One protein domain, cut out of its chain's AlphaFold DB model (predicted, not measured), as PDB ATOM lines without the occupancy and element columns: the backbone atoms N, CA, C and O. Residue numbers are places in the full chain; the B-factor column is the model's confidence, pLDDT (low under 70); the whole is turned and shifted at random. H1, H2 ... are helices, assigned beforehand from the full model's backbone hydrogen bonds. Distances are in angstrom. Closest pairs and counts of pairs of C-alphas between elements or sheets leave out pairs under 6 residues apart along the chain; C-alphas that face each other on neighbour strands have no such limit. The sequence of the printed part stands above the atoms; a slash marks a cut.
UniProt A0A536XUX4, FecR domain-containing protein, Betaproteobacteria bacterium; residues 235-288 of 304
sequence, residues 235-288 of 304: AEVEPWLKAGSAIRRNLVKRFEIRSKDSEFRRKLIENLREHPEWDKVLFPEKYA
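This is residues 235 to 288 of the 304 residues of the protein "FecR domain-containing protein" of Betaproteobacteria bacterium (UniProt A0A536XUX4). Three helices, H3, H4 and H5, with their centres in a triangle and at steep tilts, make the middle of a small helical domain. H1 and the short H2 lie at one end of its longest axis and the short H6 at the other. The printed part has 54 residues with six named helices, H1 to H6 in chain order, and no named strand; the class is all helix. It is compact, with a radius of gyration of the C-alphas of 10.5 A and spans of 28 by 22 by 19 A.

H1, residues 235 to 241, and H2, residues 245 to 248, only just touch, with 3 pairs of C-alphas within 8 A, and only at the corner; the closest C-alphas are those of Leu 241 and Arg 248, 6.1 A. H3, residues 251 to 260, is close to H1 but not clearly touching, Leu 241 to Leu 251 being the closest C-alphas at 7.3 A. H4, residues 262 to 270, and H3 touch only at the corner, closest at C-alphas 259 and 265, 4.7 A. H5, residues 276 to 282, touches H3, closest at C-alphas 252 and 278, 6.7 A, at a steep tilt of 38 degrees, the same way. H4 and H5, a helical hairpin, only just touch, with 3 pairs of C-alphas within 8 A, closest at C-alphas 269 and 282, 7.5 A. H6, residues 284 to 287, is close to H5 but not clearly touching, closest at C-alphas 280 and 287, 7.0 A. In H4 every O i to N i+4 pair is within hydrogen-bond range; H1 has 1 of 3, with 2 of 4 O i to N i+3 pairs, H3 2 of 6, with 5 of 7, and H5 1 of 3, with 3 of 4, while H2 and H6 are too short for an i+4 pair.

H1 begins at C-alpha 235, (148.215, 1.282, 153.268), and is 9.7 A long. H3 is 15.3 A, H4 12.3 A and H5 10.1 A long; H6 ends at C-alpha 287, (122.730, 12.307, 149.550).

The C-alphas of Glu 236 and Ala 288 are the two farthest apart, 31.4 A. The printed part has no cut, the five links are tight, and no printed residue is under 70 in pLDDT.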
ATOM      1  N   ALA A 235     147.117   1.774 154.097       97.06
ATOM      2  CA  ALA A 235     148.215   1.282 153.268       97.06
ATOM      3  C   ALA A 235     148.130  -0.232 152.992       97.06
ATOM      4  O   ALA A 235     148.425  -0.673 151.881       97.06
ATOM      5  N   GLU A 236     147.671  -1.029 153.958       97.25
ATOM      6  CA  GLU A 236     147.503  -2.481 153.796       97.25
ATOM      7  C   GLU A 236     146.408  -2.851 152.788       97.25
ATOM      8  O   GLU A 236     146.523  -3.850 152.074       97.25
ATOM      9  N   VAL A 237     145.348  -2.040 152.692       97.00
ATOM     10  CA  VAL A 237     144.218  -2.296 151.781       97.00
ATOM     11  C   VAL A 237     144.195  -1.404 150.556       97.00
ATOM     12  O   VAL A 237     143.421  -1.666 149.638       97.00
ATOM     13  N   GLU A 238     145.051  -0.393 150.485       96.38
ATOM     14  CA  GLU A 238     145.150   0.529 149.356       96.38
ATOM     15  C   GLU A 238     145.245  -0.204 148.006       96.38
ATOM     16  O   GLU A 238     144.464   0.130 147.112       96.38
ATOM     17  N   PRO A 239     146.085  -1.245 147.833       94.50
ATOM     18  CA  PRO A 239     146.152  -1.986 146.573       94.50
ATOM     19  C   PRO A 239     144.810  -2.619 146.174       94.50
ATOM     20  O   PRO A 239     144.468  -2.663 144.994       94.50
ATOM     21  N   TRP A 240     144.021  -3.068 147.154       95.31
ATOM     22  CA  TRP A 240     142.687  -3.628 146.939       95.31
ATOM     23  C   TRP A 240     141.661  -2.538 146.628       95.31
ATOM     24  O   TRP A 240     140.855  -2.696 145.713       95.31
ATOM     25  N   LEU A 241     141.723  -1.403 147.329       94.88
ATOM     26  CA  LEU A 241     140.868  -0.236 147.091       94.88
ATOM     27  C   LEU A 241     141.166   0.465 145.760       94.88
ATOM     28  O   LEU A 241     140.315   1.191 145.261       94.88
ATOM     29  N   LYS A 242     142.340   0.235 145.167       92.44
ATOM     30  CA  LYS A 242     142.722   0.720 143.830       92.44
ATOM     31  C   LYS A 242     142.557  -0.338 142.732       92.44
ATOM     32  O   LYS A 242     142.836  -0.067 141.566       92.44
ATOM     33  N   ALA A 243     142.095  -1.543 143.074       90.00
ATOM     34  CA  ALA A 243     141.903  -2.620 142.110       90.00
ATOM     35  C   ALA A 243     140.752  -2.334 141.120       90.00
ATOM     36  O   ALA A 243     140.023  -1.344 141.212       90.00
ATOM     37  N   GLY A 244     140.543  -3.229 140.152       84.56
ATOM     38  CA  GLY A 244     139.389  -3.154 139.253       84.56
ATOM     39  C   GLY A 244     138.056  -3.198 140.012       84.56
ATOM     40  O   GLY A 244     137.952  -3.812 141.075       84.56
ATOM     41  N   SER A 245     137.009  -2.576 139.459       82.44
ATOM     42  CA  SER A 245     135.687  -2.484 140.104       82.44
ATOM     43  C   SER A 245     135.128  -3.847 140.527       82.44
ATOM     44  O   SER A 245     134.541  -3.953 141.600       82.44
ATOM     45  N   ALA A 246     135.368  -4.904 139.742       80.62
ATOM     46  CA  ALA A 246     134.937  -6.265 140.059       80.62
ATOM     47  C   ALA A 246     135.428  -6.757 141.434       80.62
ATOM     48  O   ALA A 246     134.659  -7.404 142.142       80.62
ATOM     49  N   ILE A 247     136.657  -6.392 141.818       85.62
ATOM     50  CA  ILE A 247     137.284  -6.739 143.103       85.62
ATOM     51  C   ILE A 247     136.778  -5.809 144.221       85.62
ATOM     52  O   ILE A 247     136.550  -6.248 145.345       85.62
ATOM     53  N   ARG A 248     136.549  -4.526 143.919       89.25
ATOM     54  CA  ARG A 248     136.232  -3.498 144.926       89.25
ATOM     55  C   ARG A 248     134.809  -3.503 145.463       89.25
ATOM     56  O   ARG A 248     134.603  -3.043 146.583       89.25
ATOM     57  N   ARG A 249     133.834  -4.015 144.700       78.62
ATOM     58  CA  ARG A 249     132.388  -3.919 145.017       78.62
ATOM     59  C   ARG A 249     132.028  -4.275 146.465       78.62
ATOM     60  O   ARG A 249     131.139  -3.649 147.030       78.62
ATOM     61  N   ASN A 250     132.727  -5.235 147.067       82.38
ATOM     62  CA  ASN A 250     132.432  -5.725 148.416       82.38
ATOM     63  C   ASN A 250     133.298  -5.081 149.521       82.38
ATOM     64  O   ASN A 250     133.100  -5.367 150.702       82.38
ATOM     65  N   LEU A 251     134.259  -4.219 149.167       92.06
ATOM     66  CA  LEU A 251     135.227  -3.653 150.114       92.06
ATOM     67  C   LEU A 251     134.675  -2.467 150.908       92.06
ATOM     68  O   LEU A 251     135.078  -2.288 152.054       92.06
ATOM     69  N   VAL A 252     133.727  -1.705 150.347       91.69
ATOM     70  CA  VAL A 252     133.083  -0.586 151.059       91.69
ATOM     71  C   VAL A 252     132.442  -1.090 152.346       91.69
ATOM     72  O   VAL A 252     132.858  -0.698 153.428       91.69
ATOM     73  N   LYS A 253     131.519  -2.055 152.242       90.06
ATOM     74  CA  LYS A 253     130.833  -2.649 153.401       90.06
ATOM     75  C   LYS A 253     131.810  -3.213 154.439       90.06
ATOM     76  O   LYS A 253     131.541  -3.169 155.634       90.06
ATOM     77  N   ARG A 254     132.938  -3.768 153.986       91.44
ATOM     78  CA  ARG A 254     133.953  -4.379 154.853       91.44
ATOM     79  C   ARG A 254     134.705  -3.344 155.680       91.44
ATOM     80  O   ARG A 254     134.869  -3.526 156.883       91.44
ATOM     81  N   PHE A 255     135.186  -2.292 155.029       95.50
ATOM     82  CA  PHE A 255     136.060  -1.306 155.656       95.50
ATOM     83  C   PHE A 255     135.314  -0.045 156.094       95.50
ATOM     84  O   PHE A 255     135.938   0.874 156.612       95.50
ATOM     85  N   GLU A 256     133.991   0.024 155.920       94.62
ATOM     86  CA  GLU A 256     133.172   1.177 156.307       94.62
ATOM     87  C   GLU A 256     133.420   1.585 157.760       94.62
ATOM     88  O   GLU A 256     133.593   2.767 158.048       94.62
ATOM     89  N   ILE A 257     133.549   0.613 158.669       95.25
ATOM     90  CA  ILE A 257     133.842   0.878 160.084       95.25
ATOM     91  C   ILE A 257     135.143   1.673 160.282       95.25
ATOM     92  O   ILE A 257     135.251   2.460 161.219       95.25
ATOM     93  N   ARG A 258     136.105   1.532 159.364       96.94
ATOM     94  CA  ARG A 258     137.392   2.232 159.378       96.94
ATOM     95  C   ARG A 258     137.316   3.654 158.870       96.94
ATOM     96  O   ARG A 258     138.171   4.447 159.226       96.94
ATOM     97  N   SER A 259     136.247   4.031 158.170       94.75
ATOM     98  CA  SER A 259     135.992   5.437 157.831       94.75
ATOM     99  C   SER A 259     135.731   6.331 159.056       94.75
ATOM    100  O   SER A 259     135.705   7.553 158.915       94.75
ATOM    101  N   LYS A 260     135.545   5.743 160.248       94.75
ATOM    102  CA  LYS A 260     135.459   6.465 161.527       94.75
ATOM    103  C   LYS A 260     136.829   6.825 162.104       94.75
ATOM    104  O   LYS A 260     136.915   7.746 162.908       94.75
ATOM    105  N   ASP A 261     137.881   6.109 161.709       97.56
ATOM    106  CA  ASP A 261     139.249   6.458 162.071       97.56
ATOM    107  C   ASP A 261     139.725   7.655 161.236       97.56
ATOM    108  O   ASP A 261     139.549   7.690 160.016       97.56
ATOM    109  N   SER A 262     140.315   8.654 161.894       97.25
ATOM    110  CA  SER A 262     140.640   9.936 161.258       97.25
ATOM    111  C   SER A 262     141.716   9.815 160.176       97.25
ATOM    112  O   SER A 262     141.599  10.446 159.120       97.25
ATOM    113  N   GLU A 263     142.731   8.974 160.391       97.19
ATOM    114  CA  GLU A 263     143.814   8.782 159.432       97.19
ATOM    115  C   GLU A 263     143.323   7.997 158.214       97.19
ATOM    116  O   GLU A 263     143.518   8.427 157.071       97.19
ATOM    117  N   PHE A 264     142.619   6.890 158.457       98.00
ATOM    118  CA  PHE A 264     142.034   6.067 157.405       98.00
ATOM    119  C   PHE A 264     141.039   6.875 156.559       98.00
ATOM    120  O   PHE A 264     141.099   6.848 155.327       98.00
ATOM    121  N   ARG A 265     140.161   7.660 157.200       97.75
ATOM    122  CA  ARG A 265     139.206   8.547 156.520       97.75
ATOM    123  C   ARG A 265     139.902   9.594 155.660       97.75
ATOM    124  O   ARG A 265     139.502   9.797 154.515       97.75
ATOM    125  N   ARG A 266     140.946  10.249 156.177       98.19
ATOM    126  CA  ARG A 266     141.733  11.224 155.409       98.19
ATOM    127  C   ARG A 266     142.317  10.582 154.151       98.19
ATOM    128  O   ARG A 266     142.192  11.149 153.069       98.19
ATOM    129  N   LYS A 267     142.892   9.380 154.268       98.19
ATOM    130  CA  LYS A 267     143.463   8.653 153.125       98.19
ATOM    131  C   LYS A 267     142.422   8.190 152.108       98.19
ATOM    132  O   LYS A 267     142.701   8.236 150.908       98.19
ATOM    133  N   LEU A 268     141.223   7.816 152.560       97.12
ATOM    134  CA  LEU A 268     140.086   7.596 151.668       97.12
ATOM    135  C   LEU A 268     139.764   8.877 150.880       97.12
ATOM    136  O   LEU A 268     139.716   8.833 149.657       97.12
ATOM    137  N   ILE A 269     139.619  10.027 151.543       97.44
ATOM    138  CA  ILE A 269     139.317  11.301 150.864       97.44
ATOM    139  C   ILE A 269     140.414  11.669 149.849       97.44
ATOM    140  O   ILE A 269     140.098  11.991 148.705       97.44
ATOM    141  N   GLU A 270     141.693  11.565 150.229       97.56
ATOM    142  CA  GLU A 270     142.843  11.851 149.352       97.56
ATOM    143  C   GLU A 270     142.836  11.015 148.065       97.56
ATOM    144  O   GLU A 270     143.214  11.502 147.002       97.56
ATOM    145  N   ASN A 271     142.380   9.762 148.148       96.62
ATOM    146  CA  ASN A 271     142.398   8.807 147.040       96.62
ATOM    147  C   ASN A 271     141.008   8.546 146.436       96.62
ATOM    148  O   ASN A 271     140.849   7.596 145.674       96.62
ATOM    149  N   LEU A 272     140.002   9.372 146.740       95.12
ATOM    150  CA  LEU A 272     138.600   9.117 146.378       95.12
ATOM    151  C   LEU A 272     138.370   8.922 144.872       95.12
ATOM    152  O   LEU A 272     137.462   8.206 144.464       95.12
ATOM    153  N   ARG A 273     139.215   9.522 144.025       93.75
ATOM    154  CA  ARG A 273     139.162   9.335 142.565       93.75
ATOM    155  C   ARG A 273     139.397   7.887 142.138       93.75
ATOM    156  O   ARG A 273     138.833   7.460 141.136       93.75
ATOM    157  N   GLU A 274     140.199   7.145 142.895       92.12
ATOM    158  CA  GLU A 274     140.467   5.732 142.630       92.12
ATOM    159  C   GLU A 274     139.295   4.851 143.080       92.12
ATOM    160  O   GLU A 274     139.032   3.808 142.478       92.12
ATOM    161  N   HIS A 275     138.537   5.296 144.090       92.50
ATOM    162  CA  HIS A 275     137.440   4.557 144.720       92.50
ATOM    163  C   HIS A 275     136.160   5.379 144.945       92.50
ATOM    164  O   HIS A 275     135.679   5.534 146.067       92.50
ATOM    165  N   PRO A 276     135.535   5.866 143.855       92.50
ATOM    166  CA  PRO A 276     134.407   6.798 143.924       92.50
ATOM    167  C   PRO A 276     133.181   6.255 144.674       92.50
ATOM    168  O   PRO A 276     132.361   7.033 145.158       92.50
ATOM    169  N   GLU A 277     133.048   4.935 144.811       92.38
ATOM    170  CA  GLU A 277     132.012   4.279 145.610       92.38
ATOM    171  C   GLU A 277     132.001   4.704 147.090       92.38
ATOM    172  O   GLU A 277     130.961   4.599 147.742       92.38
ATOM    173  N   TRP A 278     133.112   5.238 147.609       94.69
ATOM    174  CA  TRP A 278     133.214   5.736 148.981       94.69
ATOM    175  C   TRP A 278     132.595   7.119 149.208       94.69
ATOM    176  O   TRP A 278     132.375   7.469 150.366       94.69
ATOM    177  N   ASP A 279     132.265   7.902 148.168       94.44
ATOM    178  CA  ASP A 279     131.758   9.281 148.353       94.44
ATOM    179  C   ASP A 279     130.481   9.303 149.208       94.44
ATOM    180  O   ASP A 279     130.355  10.135 150.100       94.44
ATOM    181  N   LYS A 280     129.594   8.313 149.035       92.81
ATOM    182  CA  LYS A 280     128.359   8.167 149.829       92.81
ATOM    183  C   LYS A 280     128.604   7.879 151.309       92.81
ATOM    184  O   LYS A 280     127.811   8.295 152.145       92.81
ATOM    185  N   VAL A 281     129.671   7.146 151.622       92.94
ATOM    186  CA  VAL A 281     130.053   6.812 153.004       92.94
ATOM    187  C   VAL A 281     130.772   7.992 153.653       92.94
ATOM    188  O   VAL A 281     130.584   8.280 154.832       92.94
ATOM    189  N   LEU A 282     131.607   8.690 152.882       94.00
ATOM    190  CA  LEU A 282     132.388   9.817 153.376       94.00
ATOM    191  C   LEU A 282     131.542  11.085 153.530       94.00
ATOM    192  O   LEU A 282     131.779  11.829 154.475       94.00
ATOM    193  N   PHE A 283     130.565  11.317 152.656       94.50
ATOM    194  CA  PHE A 283     129.770  12.546 152.598       94.50
ATOM    195  C   PHE A 283     128.261  12.249 152.519       94.50
ATOM    196  O   PHE A 283     127.611  12.590 151.523       94.50
ATOM    197  N   PRO A 284     127.679  11.571 153.526       92.12
ATOM    198  CA  PRO A 284     126.274  11.162 153.500       92.12
ATOM    199  C   PRO A 284     125.301  12.344 153.354       92.12
ATOM    200  O   PRO A 284     124.245  12.197 152.743       92.12
ATOM    201  N   GLU A 285     125.665  13.533 153.836       91.38
ATOM    202  CA  GLU A 285     124.875  14.764 153.740       91.38
ATOM    203  C   GLU A 285     124.595  15.214 152.299       91.38
ATOM    204  O   GLU A 285     123.536  15.780 152.035       91.38
ATOM    205  N   LYS A 286     125.480  14.901 151.337       90.62
ATOM    206  CA  LYS A 286     125.246  15.187 149.906       90.62
ATOM    207  C   LYS A 286     124.077  14.384 149.329       90.62
ATOM    208  O   LYS A 286     123.557  14.729 148.268       90.62
ATOM    209  N   TYR A 287     123.708  13.293 149.999       88.25
ATOM    210  CA  TYR A 287     122.730  12.307 149.550       88.25
ATOM    211  C   TYR A 287     121.503  12.223 150.460       88.25
ATOM    212  O   TYR A 287     120.599  11.433 150.179       88.25
ATOM    213  N   ALA A 288     121.457  13.016 151.533       83.94
ATOM    214  CA  ALA A 288     120.274  13.123 152.369       83.94
ATOM    215  C   ALA A 288     119.094  13.661 151.533       83.94
ATOM    216  O   ALA A 288     119.294  14.542 150.686       83.94
TER     217      ALA A 288